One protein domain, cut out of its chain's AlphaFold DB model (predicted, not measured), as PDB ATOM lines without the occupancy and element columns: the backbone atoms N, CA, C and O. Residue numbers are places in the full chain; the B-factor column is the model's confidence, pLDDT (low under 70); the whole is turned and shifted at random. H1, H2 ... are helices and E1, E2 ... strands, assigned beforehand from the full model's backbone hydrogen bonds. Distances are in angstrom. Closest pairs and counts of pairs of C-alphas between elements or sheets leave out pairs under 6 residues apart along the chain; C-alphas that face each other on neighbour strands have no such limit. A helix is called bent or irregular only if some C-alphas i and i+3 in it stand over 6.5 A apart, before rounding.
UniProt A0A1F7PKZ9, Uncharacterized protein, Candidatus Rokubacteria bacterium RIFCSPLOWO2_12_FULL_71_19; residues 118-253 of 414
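AT A GLANCE: This is residues 118 to 253 of the 414 residues of an uncharacterized protein of Candidatus Rokubacteria bacterium RIFCSPLOWO2_12_FULL_71_19 (UniProt A0A1F7PKZ9). The model is a loose, elongated arrangement of two helical lobes: H1 lies side by side with H4 in one, where H3 folds back from the first residues of H4 with short H2 at its other end, and H5 and H6 make a V in the other. The loop of residues 118 to 129 and the short strand E1 lie between the lobes, and the stretch after H6 returns to the first lobe, where H7 lies near Leu 194 of H4. The printed part has 136 residues, with one named strand and seven named helices in the order E1, H1, H2, H3, H4, H5, H6, H7; the class is mostly helix. The radius of gyration of the C-alphas is 18.9 A, and the C-alphas span 57 by 31 by 26 A.

IN THESE COORDINATES: Residues 118 to 129 hold no named element. E1, residues 130 to 134, begins at C-alpha 130, (74.831, -18.622, 1.545), and pairs with no named strand. H1 is residues 138 to 150, 17.2 A long, and H2 is residues 155 to 158. H3, residues 161 to 174, is 19.7 A long and irregular, with C-alphas 162 and 165 7.4 A apart. H4, residues 176 to 194, is 28.1 A long and irregular, with C-alphas 180 and 183 7.1 A apart and a kink of 37 degrees near residue 183. H5, residues 202 to 223, is 30.9 A long and begins at C-alpha 202, (84.544, -23.213, -7.522). H6 is residues 227 to 234, and H7, residues 245 to 251, ends at C-alpha 251, (84.295, -40.445, 10.261).

HOW THE PARTS SIT: H4 is the hub, touching three helices. H1 touches it at a shallow tilt of 26 degrees, opposite ways; their closest C-alphas, of Tyr 145 and Met 189, are 4.9 A apart. H3 and H4 form a helical hairpin at a steep tilt of 43 degrees, and touch through residues 168 to 172 and 178 to 179, with the C-alphas of Ile 172 and Val 179 closest at 6.3 A. H2 and H3 touch only at the corner, the C-alphas of Ala 157 and Ser 163 being closest at 5.5 A. H7 only just touches H4, with 3 pairs of C-alphas within 8 A; the closest are those of Leu 194 and Ser 248, 7.3 A. H5 touches H6 with residues 216 to 220, at a steep tilt of 67 degrees; the C-alphas of Val 220 and Ala 227 are closest at 6.2 A. H4 and H5 are apart. Every O i to N i+4 pair is within hydrogen-bond range in H6 and H7, against 7 of 9 in H1, 8 of 10 in H3, 12 of 15 in H4 and 17 of 18 in H5; H2 is too short for such a pair.

THE WHOLE: The two C-alphas farthest apart, of Arg 177 and Gly 224, are 57.6 A from each other. The printed part has no cut, and no link is long. The mean pLDDT of the printed part is 85.8; residues 151 to 164 and residue 198 are under 70.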
ATOM      1  N   SER A 118      88.303 -27.979  12.163       92.75
ATOM      2  CA  SER A 118      88.858 -26.936  11.307       92.75
ATOM      3  C   SER A 118      87.805 -26.308  10.395       92.75
ATOM      4  O   SER A 118      86.778 -26.902  10.043       92.75
ATOM      5  N   ASN A 119      88.066 -25.061  10.015       93.44
ATOM      6  CA  ASN A 119      87.220 -24.313   9.098       93.44
ATOM      7  C   ASN A 119      87.915 -24.293   7.744       93.44
ATOM      8  O   ASN A 119      89.109 -24.020   7.686       93.44
ATOM      9  N   ALA A 120      87.183 -24.501   6.653       91.06
ATOM     10  CA  ALA A 120      87.788 -24.370   5.331       91.06
ATOM     11  C   ALA A 120      88.280 -22.938   5.055       91.06
ATOM     12  O   ALA A 120      89.375 -22.750   4.540       91.06
ATOM     13  N   HIS A 121      87.492 -21.940   5.471       92.44
ATOM     14  CA  HIS A 121      87.827 -20.518   5.384       92.44
ATOM     15  C   HIS A 121      87.856 -19.904   6.785       92.44
ATOM     16  O   HIS A 121      86.895 -19.271   7.214       92.44
ATOM     17  N   ASN A 122      88.931 -20.105   7.554       94.00
ATOM     18  CA  ASN A 122      88.959 -19.709   8.970       94.00
ATOM     19  C   ASN A 122      88.680 -18.218   9.207       94.00
ATOM     20  O   ASN A 122      87.921 -17.860  10.113       94.00
ATOM     21  N   LEU A 123      89.259 -17.351   8.371       94.31
ATOM     22  CA  LEU A 123      89.090 -15.903   8.477       94.31
ATOM     23  C   LEU A 123      87.679 -15.453   8.094       94.31
ATOM     24  O   LEU A 123      87.200 -14.466   8.647       94.31
ATOM     25  N   HIS A 124      86.979 -16.191   7.231       94.88
ATOM     26  CA  HIS A 124      85.609 -15.902   6.812       94.88
ATOM     27  C   HIS A 124      84.784 -17.203   6.679       94.88
ATOM     28  O   HIS A 124      84.544 -17.668   5.568       94.88
ATOM     29  N   PRO A 125      84.348 -17.819   7.799       94.50
ATOM     30  CA  PRO A 125      83.822 -19.191   7.816       94.50
ATOM     31  C   PRO A 125      82.337 -19.263   7.427       94.50
ATOM     32  O   PRO A 125      81.524 -19.900   8.103       94.50
ATOM     33  N   VAL A 126      81.956 -18.559   6.363       94.44
ATOM     34  CA  VAL A 126      80.589 -18.568   5.832       94.44
ATOM     35  C   VAL A 126      80.402 -19.718   4.851       94.44
ATOM     36  O   VAL A 126      81.353 -20.196   4.242       94.44
ATOM     37  N   LEU A 127      79.162 -20.174   4.698       92.44
ATOM     38  CA  LEU A 127      78.822 -21.235   3.761       92.44
ATOM     39  C   LEU A 127      78.879 -20.693   2.321       92.44
ATOM     40  O   LEU A 127      78.137 -19.755   2.013       92.44
ATOM     41  N   PRO A 128      79.670 -21.288   1.408       92.12
ATOM     42  CA  PRO A 128      79.655 -20.881   0.007       92.12
ATOM     43  C   PRO A 128      78.243 -20.974  -0.594       92.12
ATOM     44  O   PRO A 128      77.549 -21.981  -0.445       92.12
ATOM     45  N   GLY A 129      77.793 -19.900  -1.246       90.19
ATOM     46  CA  GLY A 129      76.427 -19.772  -1.776       90.19
ATOM     47  C   GLY A 129      75.358 -19.358  -0.753       90.19
ATOM     48  O   GLY A 129      74.200 -19.181  -1.128       90.19
ATOM     49  N   ASN A 130      75.711 -19.188   0.524       91.38
ATOM     50  CA  ASN A 130      74.831 -18.622   1.545       91.38
ATOM     51  C   ASN A 130      75.643 -17.879   2.618       91.38
ATOM     52  O   ASN A 130      75.930 -18.408   3.694       91.38
ATOM     53  N   ASP A 131      75.935 -16.614   2.335       91.38
ATOM     54  CA  ASP A 131      76.679 -15.679   3.188       91.38
ATOM     55  C   ASP A 131      76.000 -15.360   4.532       91.38
ATOM     56  O   ASP A 131      76.594 -14.732   5.404       91.38
ATOM     57  N   ARG A 132      74.755 -15.807   4.739       93.25
ATOM     58  CA  ARG A 132      74.017 -15.635   5.998       93.25
ATOM     59  C   ARG A 132      74.249 -16.779   6.975       93.25
ATOM     60  O   ARG A 132      73.744 -16.716   8.096       93.25
ATOM     61  N   ARG A 133      74.935 -17.848   6.569       93.38
ATOM     62  CA  ARG A 133      75.172 -19.052   7.377       93.38
ATOM     63  C   ARG A 133      76.651 -19.399   7.417       93.38
ATOM     64  O   ARG A 133      77.416 -18.970   6.569       93.38
ATOM     65  N   MET A 134      77.031 -20.198   8.406       92.94
ATOM     66  CA  MET A 134      78.397 -20.684   8.563       92.94
ATOM     67  C   MET A 134      78.576 -22.043   7.911       92.94
ATOM     68  O   MET A 134      77.663 -22.878   7.943       92.94
ATOM     69  N   GLU A 135      79.770 -22.280   7.380       92.88
ATOM     70  CA  GLU A 135      80.213 -23.618   7.002       92.88
ATOM     71  C   GLU A 135      80.655 -24.358   8.270       92.88
ATOM     72  O   GLU A 135      81.760 -24.178   8.773       92.88
ATOM     73  N   LEU A 136      79.749 -25.155   8.837       92.50
ATOM     74  CA  LEU A 136      80.010 -25.848  10.096       92.50
ATOM     75  C   LEU A 136      80.940 -27.058   9.903       92.50
ATOM     76  O   LEU A 136      80.678 -27.877   9.016       92.50
ATOM     77  N   PRO A 137      81.945 -27.243  10.782       91.81
ATOM     78  CA  PRO A 137      82.731 -28.469  10.812       91.81
ATOM     79  C   PRO A 137      81.892 -29.675  11.252       91.81
ATOM     80  O   PRO A 137      80.799 -29.549  11.822       91.81
ATOM     81  N   ILE A 138      82.420 -30.877  11.006       89.81
ATOM     82  CA  ILE A 138      81.715 -32.127  11.312       89.81
ATOM     83  C   ILE A 138      81.454 -32.288  12.816       89.81
ATOM     84  O   ILE A 138      80.398 -32.806  13.187       89.81
ATOM     85  N   SER A 139      82.341 -31.782  13.681       88.12
ATOM     86  CA  SER A 139      82.133 -31.754  15.134       88.12
ATOM     87  C   SER A 139      80.891 -30.936  15.512       88.12
ATOM     88  O   SER A 139      79.991 -31.443  16.185       88.12
ATOM     89  N   ALA A 140      80.760 -29.717  14.984       90.44
ATOM     90  CA  ALA A 140      79.603 -28.857  15.220       90.44
ATOM     91  C   ALA A 140      78.300 -29.465  14.667       90.44
ATOM     92  O   ALA A 140      77.255 -29.401  15.320       90.44
ATOM     93  N   LEU A 141      78.338 -30.107  13.493       92.06
ATOM     94  CA  LEU A 141      77.175 -30.810  12.937       92.06
ATOM     95  C   LEU A 141      76.783 -32.045  13.759       92.06
ATOM     96  O   LEU A 141      75.590 -32.316  13.921       92.06
ATOM     97  N   SER A 142      77.760 -32.759  14.316       89.12
ATOM     98  CA  SER A 142      77.526 -33.902  15.205       89.12
ATOM     99  C   SER A 142      76.839 -33.450  16.495       89.12
ATOM    100  O   SER A 142      75.807 -34.004  16.879       89.12
ATOM    101  N   MET A 143      77.313 -32.360  17.107       86.75
ATOM    102  CA  MET A 143      76.642 -31.737  18.255       86.75
ATOM    103  C   MET A 143      75.223 -31.270  17.908       86.75
ATOM    104  O   MET A 143      74.285 -31.472  18.682       86.75
ATOM    105  N   ARG A 144      75.040 -30.703  16.711       89.25
ATOM    106  CA  ARG A 144      73.750 -30.203  16.229       89.25
ATOM    107  C   ARG A 144      72.708 -31.304  16.021       89.25
ATOM    108  O   ARG A 144      71.549 -31.101  16.368       89.25
ATOM    109  N   TYR A 145      73.083 -32.429  15.410       90.62
ATOM    110  CA  TYR A 145      72.123 -33.460  14.991       90.62
ATOM    111  C   TYR A 145      72.025 -34.658  15.929       90.62
ATOM    112  O   TYR A 145      70.954 -35.260  16.017       90.62
ATOM    113  N   PHE A 146      73.101 -34.980  16.641       88.56
ATOM    114  CA  PHE A 146      73.102 -36.037  17.645       88.56
ATOM    115  C   PHE A 146      73.055 -35.456  19.051       88.56
ATOM    116  O   PHE A 146      72.174 -35.818  19.831       88.56
ATOM    117  N   GLY A 147      73.934 -34.497  19.352       81.50
ATOM    118  CA  GLY A 147      74.036 -33.917  20.688       81.50
ATOM    119  C   GLY A 147      72.741 -33.330  21.213       81.50
ATOM    120  O   GLY A 147      72.272 -33.742  22.271       81.50
ATOM    121  N   SER A 148      72.081 -32.484  20.425       83.62
ATOM    122  CA  SER A 148      70.786 -31.887  20.783       83.62
ATOM    123  C   SER A 148      69.693 -32.900  21.162       83.62
ATOM    124  O   SER A 148      68.701 -32.542  21.794       83.62
ATOM    125  N   ARG A 149      69.837 -34.164  20.747       81.94
ATOM    126  CA  ARG A 149      68.874 -35.243  21.000       81.94
ATOM    127  C   ARG A 149      69.159 -35.983  22.303       81.94
ATOM    128  O   ARG A 149      68.230 -36.554  22.873       81.94
ATOM    129  N   ILE A 150      70.414 -35.978  22.752       74.81
ATOM    130  CA  ILE A 150      70.893 -36.761  23.895       74.81
ATOM    131  C   ILE A 150      71.269 -35.892  25.112       74.81
ATOM    132  O   ILE A 150      71.239 -36.385  26.238       74.81
ATOM    133  N   THR A 151      71.516 -34.586  24.954       59.44
ATOM    134  CA  THR A 151      71.913 -33.636  26.025       59.44
ATOM    135  C   THR A 151      70.938 -33.491  27.204       59.44
ATOM    136  O   THR A 151      71.224 -32.756  28.142       59.44
ATOM    137  N   ILE A 152      69.820 -34.220  27.226       53.59
ATOM    138  CA  ILE A 152      68.815 -34.202  28.300       53.59
ATOM    139  C   ILE A 152      69.399 -34.630  29.667       53.59
ATOM    140  O   ILE A 152      68.789 -34.343  30.693       53.59
ATOM    141  N   VAL A 153      70.563 -35.298  29.715       50.16
ATOM    142  CA  VAL A 153      71.083 -35.912  30.957       50.16
ATOM    143  C   VAL A 153      72.395 -35.314  31.479       50.16
ATOM    144  O   VAL A 153      72.545 -35.208  32.693       50.16
ATOM    145  N   ASP A 154      73.355 -34.952  30.618       58.84
ATOM    146  CA  ASP A 154      74.639 -34.365  31.045       58.84
ATOM    147  C   ASP A 154      75.360 -33.682  29.860       58.84
ATOM    148  O   ASP A 154      75.999 -34.370  29.059       58.84
ATOM    149  N   PRO A 155      75.255 -32.350  29.706       57.38
ATOM    150  CA  PRO A 155      75.950 -31.615  28.648       57.38
ATOM    151  C   PRO A 155      77.481 -31.713  28.734       57.38
ATOM    152  O   PRO A 155      78.148 -31.679  27.705       57.38
ATOM    153  N   ILE A 156      78.043 -31.889  29.937       58.91
ATOM    154  CA  ILE A 156      79.498 -31.931  30.178       58.91
ATOM    155  C   ILE A 156      80.088 -33.249  29.666       58.91
ATOM    156  O   ILE A 156      81.227 -33.299  29.204       58.91
ATOM    157  N   ALA A 157      79.305 -34.330  29.702       57.03
ATOM    158  CA  ALA A 157      79.757 -35.634  29.233       57.03
ATOM    159  C   ALA A 157      79.954 -35.712  27.706       57.03
ATOM    160  O   ALA A 157      80.675 -36.578  27.213       57.03
ATOM    161  N   MET A 158      79.327 -34.814  26.944       57.88
ATOM    162  CA  MET A 158      79.455 -34.783  25.486       57.88
ATOM    163  C   MET A 158      80.752 -34.141  24.996       57.88
ATOM    164  O   MET A 158      81.275 -34.555  23.969       57.88
ATOM    165  N   GLU A 159      81.291 -33.196  25.760       60.88
ATOM    166  CA  GLU A 159      82.556 -32.509  25.466       60.88
ATOM    167  C   GLU A 159      83.785 -33.316  25.940       60.88
ATOM    168  O   GLU A 159      84.933 -32.907  25.765       60.88
ATOM    169  N   ASN A 160      83.562 -34.481  26.565       62.44
ATOM    170  CA  ASN A 160      84.613 -35.404  26.978       62.44
ATOM    171  C   ASN A 160      84.272 -36.843  26.568       62.44
ATOM    172  O   ASN A 160      83.600 -37.576  27.300       62.44
ATOM    173  N   VAL A 161      84.807 -37.276  25.424       54.78
ATOM    174  CA  VAL A 161      84.615 -38.620  24.845       54.78
ATOM    175  C   VAL A 161      84.959 -39.739  25.839       54.78
ATOM    176  O   VAL A 161      84.280 -40.767  25.880       54.78
ATOM    177  N   ASN A 162      85.939 -39.526  26.726       56.38
ATOM    178  CA  ASN A 162      86.324 -40.511  27.747       56.38
ATOM    179  C   ASN A 162      85.218 -40.764  28.789       56.38
ATOM    180  O   ASN A 162      85.257 -41.750  29.524       56.38
ATOM    181  N   SER A 163      84.211 -39.892  28.855       63.56
ATOM    182  CA  SER A 163      83.057 -40.031  29.741       63.56
ATOM    183  C   SER A 163      81.847 -40.718  29.089       63.56
ATOM    184  O   SER A 163      80.894 -41.053  29.799       63.56
ATOM    185  N   ILE A 164      81.899 -41.021  27.783       68.12
ATOM    186  CA  ILE A 164      80.796 -41.646  27.031       68.12
ATOM    187  C   ILE A 164      80.300 -42.956  27.668       68.12
ATOM    188  O   ILE A 164      79.086 -43.093  27.828       68.12
ATOM    189  N   PRO A 165      81.152 -43.907  28.109       70.12
ATOM    190  CA  PRO A 165      80.658 -45.141  28.731       70.12
ATOM    191  C   PRO A 165      79.852 -44.876  30.008       70.12
ATOM    192  O   PRO A 165      78.796 -45.470  30.230       70.12
ATOM    193  N   ARG A 166      80.319 -43.929  30.833       71.06
ATOM    194  CA  ARG A 166      79.635 -43.512  32.065       71.06
ATOM    195  C   ARG A 166      78.305 -42.833  31.747       71.06
ATOM    196  O   ARG A 166      77.312 -43.084  32.428       71.06
ATOM    197  N   TYR A 167      78.287 -42.002  30.709       72.62
ATOM    198  CA  TYR A 167      77.084 -41.343  30.222       72.62
ATOM    199  C   TYR A 167      76.044 -42.352  29.720       72.62
ATOM    200  O   TYR A 167      74.896 -42.295  30.156       72.62
ATOM    201  N   ILE A 168      76.444 -43.320  28.887       74.94
ATOM    202  CA  ILE A 168      75.554 -44.380  28.388       74.94
ATOM    203  C   ILE A 168      74.966 -45.169  29.558       74.94
ATOM    204  O   ILE A 168      73.756 -45.371  29.621       74.94
ATOM    205  N   TRP A 169      75.792 -45.566  30.527       77.38
ATOM    206  CA  TRP A 169      75.316 -46.295  31.700       77.38
ATOM    207  C   TRP A 169      74.335 -45.479  32.552       77.38
ATOM    208  O   TRP A 169      73.307 -46.002  32.988       77.38
ATOM    209  N   ARG A 170      74.600 -44.180  32.747       75.81
ATOM    210  CA  ARG A 170      73.657 -43.277  33.419       75.81
ATOM    211  C   ARG A 170      72.350 -43.187  32.631       75.81
ATOM    212  O   ARG A 170      71.290 -43.291  33.236       75.81
ATOM    213  N   LEU A 171      72.417 -43.056  31.307       77.75
ATOM    214  CA  LEU A 171      71.248 -42.957  30.436       77.75
ATOM    215  C   LEU A 171      70.393 -44.232  30.456       77.75
ATOM    216  O   LEU A 171      69.170 -44.130  30.491       77.75
ATOM    217  N   ILE A 172      71.009 -45.417  30.501       82.94
ATOM    218  CA  ILE A 172      70.297 -46.695  30.673       82.94
ATOM    219  C   ILE A 172      69.472 -46.680  31.964       82.94
ATOM    220  O   ILE A 172      68.325 -47.123  31.962       82.94
ATOM    221  N   ARG A 173      70.033 -46.142  33.053       82.06
ATOM    222  CA  ARG A 173      69.361 -46.081  34.359       82.06
ATOM    223  C   ARG A 173      68.292 -44.998  34.450       82.06
ATOM    224  O   ARG A 173      67.271 -45.224  35.087       82.06
ATOM    225  N   THR A 174      68.519 -43.829  33.855       80.50
ATOM    226  CA  THR A 174      67.619 -42.676  34.006       80.50
ATOM    227  C   THR A 174      66.549 -42.601  32.923       80.50
ATOM    228  O   THR A 174      65.440 -42.148  33.193       80.50
ATOM    229  N   ASN A 175      66.857 -43.019  31.692       80.19
ATOM    230  CA  ASN A 175      65.948 -42.906  30.558       80.19
ATOM    231  C   ASN A 175      66.190 -43.999  29.491       80.19
ATOM    232  O   ASN A 175      66.669 -43.710  28.388       80.19
ATOM    233  N   PRO A 176      65.802 -45.259  29.763       82.56
ATOM    234  CA  PRO A 176      66.037 -46.382  28.850       82.56
ATOM    235  C   PRO A 176      65.356 -46.207  27.484       82.56
ATOM    236  O   PRO A 176      65.867 -46.667  26.463       82.56
ATOM    237  N   ARG A 177      64.237 -45.467  27.424       85.19
ATOM    238  CA  ARG A 177      63.559 -45.138  26.157       85.19
ATOM    239  C   ARG A 177      64.448 -44.326  25.212       85.19
ATOM    240  O   ARG A 177      64.330 -44.484  24.000       85.19
ATOM    241  N   GLN A 178      65.327 -43.468  25.736       81.38
ATOM    242  CA  GLN A 178      66.275 -42.718  24.906       81.38
ATOM    243  C   GLN A 178      67.376 -43.616  24.344       81.38
ATOM    244  O   GLN A 178      67.753 -43.440  23.190       81.38
ATOM    245  N   VAL A 179      67.834 -44.616  25.104       83.81
ATOM    246  CA  VAL A 179      68.854 -45.578  24.648       83.81
ATOM    247  C   VAL A 179      68.367 -46.352  23.425       83.81
ATOM    248  O   VAL A 179      69.077 -46.436  22.429       83.81
ATOM    249  N   ILE A 180      67.115 -46.824  23.444       86.56
ATOM    250  CA  ILE A 180      66.498 -47.525  22.302       86.56
ATOM    251  C   ILE A 180      66.435 -46.624  21.055       86.56
ATOM    252  O   ILE A 180      66.503 -47.105  19.926       86.56
ATOM    253  N   ARG A 181      66.328 -45.302  21.239       88.38
ATOM    254  CA  ARG A 181      66.259 -44.325  20.144       88.38
ATOM    255  C   ARG A 181      67.626 -43.858  19.633       88.38
ATOM    256  O   ARG A 181      67.679 -43.284  18.547       88.38
ATOM    257  N   MET A 182      68.718 -44.108  20.361       87.12
ATOM    258  CA  MET A 182      70.064 -43.656  19.983       87.12
ATOM    259  C   MET A 182      70.503 -44.109  18.585       87.12
ATOM    260  O   MET A 182      71.001 -43.251  17.852       87.12
ATOM    261  N   PRO A 183      70.285 -45.371  18.155       89.19
ATOM    262  CA  PRO A 183      70.623 -45.780  16.794       89.19
ATOM    263  C   PRO A 183      69.915 -44.928  15.734       89.19
ATOM    264  O   PRO A 183      70.536 -44.507  14.764       89.19
ATOM    265  N   PHE A 184      68.642 -44.579  15.946       91.31
ATOM    266  CA  PHE A 184      67.897 -43.718  15.024       91.31
ATOM    267  C   PHE A 184      68.439 -42.286  15.001       91.31
ATOM    268  O   PHE A 184      68.532 -41.689  13.932       91.31
ATOM    269  N   TYR A 185      68.828 -41.729  16.153       90.75
ATOM    270  CA  TYR A 185      69.457 -40.402  16.203       90.75
ATOM    271  C   TYR A 185      70.819 -40.397  15.514       90.75
ATOM    272  O   TYR A 185      71.150 -39.435  14.826       90.75
ATOM    273  N   TYR A 186      71.587 -41.475  15.667       90.19
ATOM    274  CA  TYR A 186      72.865 -41.651  14.993       90.19
ATOM    275  C   TYR A 186      72.700 -41.720  13.472       90.19
ATOM    276  O   TYR A 186      73.384 -41.005  12.746       90.19
ATOM    277  N   LEU A 187      71.751 -42.526  12.985       92.44
ATOM    278  CA  LEU A 187      71.443 -42.619  11.557       92.44
ATOM    279  C   LEU A 187      70.904 -41.291  11.001       92.44
ATOM    280  O   LEU A 187      71.307 -40.884   9.913       92.44
ATOM    281  N   GLU A 188      70.052 -40.576  11.750       93.00
ATOM    282  CA  GLU A 188      69.585 -39.236  11.366       93.00
ATOM    283  C   GLU A 188      70.756 -38.239  11.288       93.00
ATOM    284  O   GLU A 188      70.830 -37.467  10.331       93.00
ATOM    285  N   MET A 189      71.688 -38.270  12.246       93.06
ATOM    286  CA  MET A 189      72.914 -37.467  12.208       93.06
ATOM    287  C   MET A 189      73.756 -37.805  10.975       93.06
ATOM    288  O   MET A 189      74.089 -36.895  10.218       93.06
ATOM    289  N   ALA A 190      74.068 -39.085  10.749       93.00
ATOM    290  CA  ALA A 190      74.875 -39.524   9.616       93.00
ATOM    291  C   ALA A 190      74.240 -39.083   8.291       93.00
ATOM    292  O   ALA A 190      74.884 -38.396   7.506       93.00
ATOM    293  N   TYR A 191      72.950 -39.356   8.078       93.25
ATOM    294  CA  TYR A 191      72.224 -38.910   6.886       93.25
ATOM    295  C   TYR A 191      72.302 -37.387   6.684       93.25
ATOM    296  O   TYR A 191      72.579 -36.907   5.583       93.25
ATOM    297  N   ARG A 192      72.089 -36.597   7.743       92.69
ATOM    298  CA  ARG A 192      72.127 -35.126   7.669       92.69
ATOM    299  C   ARG A 192      73.525 -34.558   7.436       92.69
ATOM    300  O   ARG A 192      73.631 -33.514   6.801       92.69
ATOM    301  N   ILE A 193      74.570 -35.198   7.955       92.12
ATOM    302  CA  ILE A 193      75.961 -34.823   7.676       92.12
ATOM    303  C   ILE A 193      76.302 -35.180   6.229       92.12
ATOM    304  O   ILE A 193      76.762 -34.321   5.487       92.12
ATOM    305  N   LEU A 194      76.005 -36.409   5.797       90.19
ATOM    306  CA  LEU A 194      76.333 -36.887   4.452       90.19
ATOM    307  C   LEU A 194      75.584 -36.108   3.359       90.19
ATOM    308  O   LEU A 194      76.178 -35.754   2.350       90.19
ATOM    309  N   SER A 195      74.317 -35.747   3.587       89.69
ATOM    310  CA  SER A 195      73.544 -34.871   2.680       89.69
ATOM    311  C   SER A 195      74.051 -33.425   2.611       89.69
ATOM    312  O   SER A 195      73.590 -32.656   1.770       89.69
ATOM    313  N   LYS A 196      74.980 -33.039   3.491       87.94
ATOM    314  CA  LYS A 196      75.660 -31.738   3.482       87.94
ATOM    315  C   LYS A 196      77.070 -31.802   2.915       87.94
ATOM    316  O   LYS A 196      77.710 -30.761   2.809       87.94
ATOM    317  N   ILE A 197      77.542 -32.990   2.539       82.88
ATOM    318  CA  ILE A 197      78.779 -33.132   1.780       82.88
ATOM    319  C   ILE A 197      78.486 -32.637   0.374       82.88
ATOM    320  O   ILE A 197      77.991 -33.357  -0.490       82.88
ATOM    321  N   THR A 198      78.780 -31.370   0.160       68.56
ATOM    322  CA  THR A 198      78.735 -30.746  -1.151       68.56
ATOM    323  C   THR A 198      80.103 -30.161  -1.414       68.56
ATOM    324  O   THR A 198      80.641 -29.456  -0.564       68.56
ATOM    325  N   ARG A 199      80.663 -30.427  -2.594       74.50
ATOM    326  CA  ARG A 199      81.747 -29.595  -3.112       74.50
ATOM    327  C   ARG A 199      81.082 -28.333  -3.661       74.50
ATOM    328  O   ARG A 199      80.319 -28.465  -4.620       74.50
ATOM    329  N   PRO A 200      81.260 -27.162  -3.028       78.19
ATOM    330  CA  PRO A 200      80.685 -25.938  -3.562       78.19
ATOM    331  C   PRO A 200      81.238 -25.688  -4.968       78.19
ATOM    332  O   PRO A 200      82.345 -26.121  -5.291       78.19
ATOM    333  N   ALA A 201      80.459 -25.008  -5.813       84.69
ATOM    334  CA  ALA A 201      80.967 -24.559  -7.103       84.69
ATOM    335  C   ALA A 201      82.207 -23.682  -6.877       84.69
ATOM    336  O   ALA A 201      82.205 -22.840  -5.978       84.69
ATOM    337  N   GLU A 202      83.241 -23.866  -7.696       88.12
ATOM    338  CA  GLU A 202      84.544 -23.213  -7.522       88.12
ATOM    339  C   GLU A 202      84.424 -21.688  -7.405       88.12
ATOM    340  O   GLU A 202      85.010 -21.091  -6.510       88.12
ATOM    341  N   ALA A 203      83.559 -21.068  -8.213       90.69
ATOM    342  CA  ALA A 203      83.292 -19.631  -8.153       90.69
ATOM    343  C   ALA A 203      82.708 -19.164  -6.804       90.69
ATOM    344  O   ALA A 203      83.044 -18.081  -6.330       90.69
ATOM    345  N   LEU A 204      81.847 -19.969  -6.168       91.69
ATOM    346  CA  LEU A 204      81.271 -19.637  -4.860       91.69
ATOM    347  C   LEU A 204      82.312 -19.763  -3.748       91.69
ATOM    348  O   LEU A 204      82.310 -18.957  -2.822       91.69
ATOM    349  N   ASP A 205      83.192 -20.761  -3.835       91.56
ATOM    350  CA  ASP A 205      84.279 -20.940  -2.870       91.56
ATOM    351  C   ASP A 205      85.343 -19.840  -3.025       91.56
ATOM    352  O   ASP A 205      85.799 -19.275  -2.032       91.56
ATOM    353  N   ALA A 206      85.660 -19.461  -4.267       92.38
ATOM    354  CA  ALA A 206      86.569 -18.362  -4.583       92.38
ATOM    355  C   ALA A 206      86.061 -17.007  -4.060       92.38
ATOM    356  O   ALA A 206      86.853 -16.210  -3.562       92.38
ATOM    357  N   ALA A 207      84.747 -16.760  -4.107       93.31
ATOM    358  CA  ALA A 207      84.148 -15.546  -3.546       93.31
ATOM    359  C   ALA A 207      84.284 -15.467  -2.013       93.31
ATOM    360  O   ALA A 207      84.481 -14.391  -1.456       93.31
ATOM    361  N   VAL A 208      84.208 -16.600  -1.307       93.81
ATOM    362  CA  VAL A 208      84.477 -16.638   0.142       93.81
ATOM    363  C   VAL A 208      85.969 -16.413   0.409       93.81
ATOM    364  O   VAL A 208      86.331 -15.654   1.313       93.81
ATOM    365  N   ALA A 209      86.835 -17.015  -0.409       93.12
ATOM    366  CA  ALA A 209      88.283 -16.872  -0.305       93.12
ATOM    367  C   ALA A 209      88.766 -15.428  -0.535       93.12
ATOM    368  O   ALA A 209      89.707 -14.997   0.131       93.12
ATOM    369  N   SER A 210      88.127 -14.658  -1.424       94.00
ATOM    370  CA  SER A 210      88.497 -13.254  -1.658       94.00
ATOM    371  C   SER A 210      88.237 -12.381  -0.428       94.00
ATOM    372  O   SER A 210      89.106 -11.614  -0.027       94.00
ATOM    373  N   VAL A 211      87.099 -12.567   0.250       93.81
ATOM    374  CA  VAL A 211      86.805 -11.870   1.516       93.81
ATOM    375  C   VAL A 211      87.752 -12.326   2.633       93.81
ATOM    376  O   VAL A 211      88.174 -11.531   3.475       93.81
ATOM    377  N   ALA A 212      88.126 -13.608   2.658       93.69
ATOM    378  CA  ALA A 212      89.142 -14.097   3.588       93.69
ATOM    379  C   ALA A 212      90.518 -13.449   3.333       93.69
ATOM    380  O   ALA A 212      91.235 -13.175   4.294       93.69
ATOM    381  N   ALA A 213      90.866 -13.155   2.075       94.25
ATOM    382  CA  ALA A 213      92.100 -12.454   1.724       94.25
ATOM    383  C   ALA A 213      92.108 -10.996   2.218       94.25
ATOM    384  O   ALA A 213      93.112 -10.559   2.769       94.25
ATOM    385  N   GLU A 214      90.986 -10.276   2.145       93.88
ATOM    386  CA  GLU A 214      90.881  -8.928   2.735       93.88
ATOM    387  C   GLU A 214      91.152  -8.955   4.250       93.88
ATOM    388  O   GLU A 214      91.914  -8.148   4.782       93.88
ATOM    389  N   ARG A 215      90.598  -9.950   4.955       93.44
ATOM    390  CA  ARG A 215      90.847 -10.150   6.395       93.44
ATOM    391  C   ARG A 215      92.286 -10.568   6.695       93.44
ATOM    392  O   ARG A 215      92.796 -10.267   7.774       93.44
ATOM    393  N   ARG A 216      92.945 -11.264   5.765       94.69
ATOM    394  CA  ARG A 216      94.374 -11.581   5.858       94.69
ATOM    395  C   ARG A 216      95.191 -10.290   5.873       94.69
ATOM    396  O   ARG A 216      96.028 -10.121   6.758       94.69
ATOM    397  N   ASP A 217      94.889  -9.359   4.973       94.25
ATOM    398  CA  ASP A 217      95.578  -8.067   4.901       94.25
ATOM    399  C   ASP A 217      95.374  -7.231   6.172       94.25
ATOM    400  O   ASP A 217      96.289  -6.536   6.618       94.25
ATOM    401  N   GLU A 218      94.197  -7.312   6.799       92.81
ATOM    402  CA  GLU A 218      93.938  -6.675   8.098       92.81
ATOM    403  C   GLU A 218      94.828  -7.240   9.216       92.81
ATOM    404  O   GLU A 218      95.341  -6.471  10.031       92.81
ATOM    405  N   ILE A 219      95.037  -8.561   9.259       94.75
ATOM    406  CA  ILE A 219      95.917  -9.222  10.242       94.75
ATOM    407  C   ILE A 219      97.372  -8.809  10.017       94.75
ATOM    408  O   ILE A 219      98.038  -8.402  10.970       94.75
ATOM    409  N   VAL A 220      97.843  -8.876   8.766       94.81
ATOM    410  CA  VAL A 220      99.187  -8.448   8.336       94.81
ATOM    411  C   VAL A 220      99.453  -7.021   8.816       94.81
ATOM    412  O   VAL A 220     100.424  -6.776   9.529       94.81
ATOM    413  N   LYS A 221      98.534  -6.091   8.524       93.69
ATOM    414  CA  LYS A 221      98.646  -4.685   8.944       93.69
ATOM    415  C   LYS A 221      98.605  -4.514  10.461       93.69
ATOM    416  O   LYS A 221      99.408  -3.762  11.000       93.69
ATOM    417  N   ARG A 222      97.677  -5.188  11.153       93.25
ATOM    418  CA  ARG A 222      97.492  -5.059  12.611       93.25
ATOM    419  C   ARG A 222      98.728  -5.496  13.388       93.25
ATOM    420  O   ARG A 222      99.067  -4.866  14.381       93.25
ATOM    421  N   PHE A 223      99.350  -6.587  12.961       93.88
ATOM    422  CA  PHE A 223     100.426  -7.240  13.698       93.88
ATOM    423  C   PHE A 223     101.820  -6.994  13.111       93.88
ATOM    424  O   PHE A 223     102.800  -7.491  13.663       93.88
ATOM    425  N   GLY A 224     101.918  -6.253  12.002       92.38
ATOM    426  CA  GLY A 224     103.187  -6.022  11.308       92.38
ATOM    427  C   GLY A 224     103.830  -7.312  10.788       92.38
ATOM    428  O   GLY A 224     105.052  -7.392  10.702       92.38
ATOM    429  N   LEU A 225     103.019  -8.331  10.493       92.44
ATOM    430  CA  LEU A 225     103.468  -9.585   9.888       92.44
ATOM    431  C   LEU A 225     103.515  -9.424   8.372       92.44
ATOM    432  O   LEU A 225     102.700  -8.697   7.815       92.44
ATOM    433  N   ASP A 226     104.406 -10.134   7.691       92.25
ATOM    434  CA  ASP A 226     104.344 -10.250   6.237       92.25
ATOM    435  C   ASP A 226     103.338 -11.338   5.801       92.25
ATOM    436  O   ASP A 226     102.976 -12.248   6.559       92.25
ATOM    437  N   ALA A 227     102.853 -11.225   4.563       93.00
ATOM    438  CA  ALA A 227     101.829 -12.123   4.029       93.00
ATOM    439  C   ALA A 227     102.330 -13.568   3.846       93.00
ATOM    440  O   ALA A 227     101.535 -14.504   3.962       93.00
ATOM    441  N   GLU A 228     103.626 -13.764   3.585       95.19
ATOM    442  CA  GLU A 228     104.220 -15.091   3.410       95.19
ATOM    443  C   GLU A 228     104.268 -15.839   4.745       95.19
ATOM    444  O   GLU A 228     103.822 -16.983   4.836       95.19
ATOM    445  N   THR A 229     104.725 -15.174   5.805       95.56
ATOM    446  CA  THR A 229     104.739 -15.680   7.177       95.56
ATOM    447  C   THR A 229     103.344 -16.099   7.617       95.56
ATOM    448  O   THR A 229     103.167 -17.223   8.091       95.56
ATOM    449  N   LEU A 230     102.329 -15.257   7.402       95.62
ATOM    450  CA  LEU A 230     100.946 -15.621   7.715       95.62
ATOM    451  C   LEU A 230     100.470 -16.821   6.880       95.62
ATOM    452  O   LEU A 230      99.874 -17.744   7.434       95.62
ATOM    453  N   GLY A 231     100.799 -16.863   5.586       95.50
ATOM    454  CA  GLY A 231     100.501 -18.000   4.713       95.50
ATOM    455  C   GLY A 231     101.157 -19.310   5.170       95.50
ATOM    456  O   GLY A 231     100.542 -20.371   5.084       95.50
ATOM    457  N   ARG A 232     102.374 -19.255   5.728       97.00
ATOM    458  CA  ARG A 232     103.052 -20.423   6.318       97.00
ATOM    459  C   ARG A 232     102.331 -20.938   7.563       97.00
ATOM    460  O   ARG A 232     102.256 -22.152   7.732       97.00
ATOM    461  N   ILE A 233     101.789 -20.053   8.405       96.50
ATOM    462  CA  ILE A 233     100.961 -20.453   9.557       96.50
ATOM    463  C   ILE A 233      99.638 -21.054   9.064       96.50
ATOM    464  O   ILE A 233      99.257 -22.128   9.520       96.50
ATOM    465  N   GLU A 234      98.961 -20.420   8.098       95.06
ATOM    466  CA  GLU A 234      97.733 -20.966   7.490       95.06
ATOM    467  C   GLU A 234      97.975 -22.357   6.882       95.06
ATOM    468  O   GLU A 234      97.141 -23.249   7.021       95.06
ATOM    469  N   GLY A 235      99.147 -22.577   6.280       95.00
ATOM    470  CA  GLY A 235      99.558 -23.862   5.715       95.00
ATOM    471  C   GLY A 235      99.758 -24.989   6.737       95.00
ATOM    472  O   GLY A 235      99.880 -26.146   6.335       95.00
ATOM    473  N   LEU A 236      99.781 -24.689   8.040       95.19
ATOM    474  CA  LEU A 236      99.787 -25.707   9.095       95.19
ATOM    475  C   LEU A 236      98.389 -26.285   9.367       95.19
ATOM    476  O   LEU A 236      98.298 -27.342   9.992       95.19
ATOM    477  N   ALA A 237      97.317 -25.613   8.933       93.06
ATOM    478  CA  ALA A 237      95.943 -26.023   9.201       93.06
ATOM    479  C   ALA A 237      95.580 -27.358   8.527       93.06
ATOM    480  O   ALA A 237      95.981 -27.658   7.399       93.06
ATOM    481  N   GLU A 238      94.754 -28.155   9.203       90.81
ATOM    482  CA  GLU A 238      94.202 -29.382   8.649       90.81
ATOM    483  C   GLU A 238      92.983 -29.102   7.771       90.81
ATOM    484  O   GLU A 238      92.096 -28.304   8.093       90.81
ATOM    485  N   ARG A 239      92.888 -29.838   6.664       87.50
ATOM    486  CA  ARG A 239      91.731 -29.758   5.777       87.50
ATOM    487  C   ARG A 239      90.472 -30.240   6.493       87.50
ATOM    488  O   ARG A 239      90.433 -31.342   7.034       87.50
ATOM    489  N   GLN A 240      89.411 -29.450   6.390       88.25
ATOM    490  CA  GLN A 240      88.112 -29.795   6.948       88.25
ATOM    491  C   GLN A 240      87.572 -31.107   6.353       88.25
ATOM    492  O   GLN A 240      87.391 -31.227   5.135       88.25
ATOM    493  N   ILE A 241      87.249 -32.072   7.223       87.69
ATOM    494  CA  ILE A 241      86.842 -33.433   6.827       87.69
ATOM    495  C   ILE A 241      85.598 -33.446   5.932       87.69
ATOM    496  O   ILE A 241      85.536 -34.244   4.997       87.69
ATOM    497  N   ILE A 242      84.625 -32.553   6.163       85.88
ATOM    498  CA  ILE A 242      83.347 -32.561   5.426       85.88
ATOM    499  C   ILE A 242      83.497 -32.287   3.922       85.88
ATOM    500  O   ILE A 242      82.612 -32.624   3.138       85.88
ATOM    501  N   ARG A 243      84.636 -31.726   3.494       84.31
ATOM    502  CA  ARG A 243      84.953 -31.498   2.076       84.31
ATOM    503  C   ARG A 243      85.483 -32.753   1.364       84.31
ATOM    504  O   ARG A 243      85.667 -32.725   0.145       84.31
ATOM    505  N   ASP A 244      85.698 -33.851   2.094       86.62
ATOM    506  CA  ASP A 244      86.086 -35.155   1.557       86.62
ATOM    507  C   ASP A 244      85.049 -36.246   1.876       86.62
ATOM    508  O   ASP A 244      84.786 -36.579   3.035       86.62
ATOM    509  N   LEU A 245      84.465 -36.837   0.827       85.94
ATOM    510  CA  LEU A 245      83.382 -37.817   0.950       85.94
ATOM    511  C   LEU A 245      83.826 -39.081   1.694       85.94
ATOM    512  O   LEU A 245      83.125 -39.547   2.591       85.94
ATOM    513  N   MET A 246      84.981 -39.643   1.331       86.25
ATOM    514  CA  MET A 246      85.443 -40.914   1.892       86.25
ATOM    515  C   MET A 246      85.834 -40.756   3.363       86.25
ATOM    516  O   MET A 246      85.479 -41.586   4.202       86.25
ATOM    517  N   THR A 247      86.516 -39.662   3.691       86.12
ATOM    518  CA  THR A 247      86.895 -39.328   5.065       86.12
ATOM    519  C   THR A 247      85.657 -39.053   5.910       86.12
ATOM    520  O   THR A 247      85.561 -39.569   7.022       86.12
ATOM    521  N   SER A 248      84.653 -38.359   5.369       86.31
ATOM    522  CA  SER A 248      83.377 -38.131   6.059       86.31
ATOM    523  C   SER A 248      82.587 -39.423   6.306       86.31
ATOM    524  O   SER A 248      82.088 -39.641   7.412       86.31
ATOM    525  N   LEU A 249      82.510 -40.328   5.321       87.38
ATOM    526  CA  LEU A 249      81.882 -41.645   5.493       87.38
ATOM    527  C   LEU A 249      82.570 -42.437   6.611       87.38
ATOM    528  O   LEU A 249      81.906 -42.896   7.540       87.38
ATOM    529  N   ARG A 250      83.906 -42.516   6.580       87.06
ATOM    530  CA  ARG A 250      84.700 -43.204   7.611       87.06
ATOM    531  C   ARG A 250      84.593 -42.540   8.984       87.06
ATOM    532  O   ARG A 250      84.597 -43.242   9.993       87.06
ATOM    533  N   CYS A 251      84.490 -41.214   9.033       85.31
ATOM    534  CA  CYS A 251      84.295 -40.445  10.261       85.31
ATOM    535  C   CYS A 251      82.962 -40.789  10.934       85.31
ATOM    536  O   CYS A 251      82.908 -40.952  12.148       85.31
ATOM    537  N   THR A 252      81.888 -40.935  10.154       86.12
ATOM    538  CA  THR A 252      80.559 -41.300  10.677       86.12
ATOM    539  C   THR A 252      80.410 -42.790  10.988       86.12
ATOM    540  O   THR A 252      79.304 -43.224  11.292       86.12
ATOM    541  N   LEU A 253      81.473 -43.599  10.882       88.56
ATOM    542  CA  LEU A 253      81.481 -45.061  11.078       88.56
ATOM    543  C   LEU A 253      80.378 -45.826  10.320       88.56
ATOM    544  O   LEU A 253      80.106 -46.988  10.630       88.56
TER     545      LEU A 253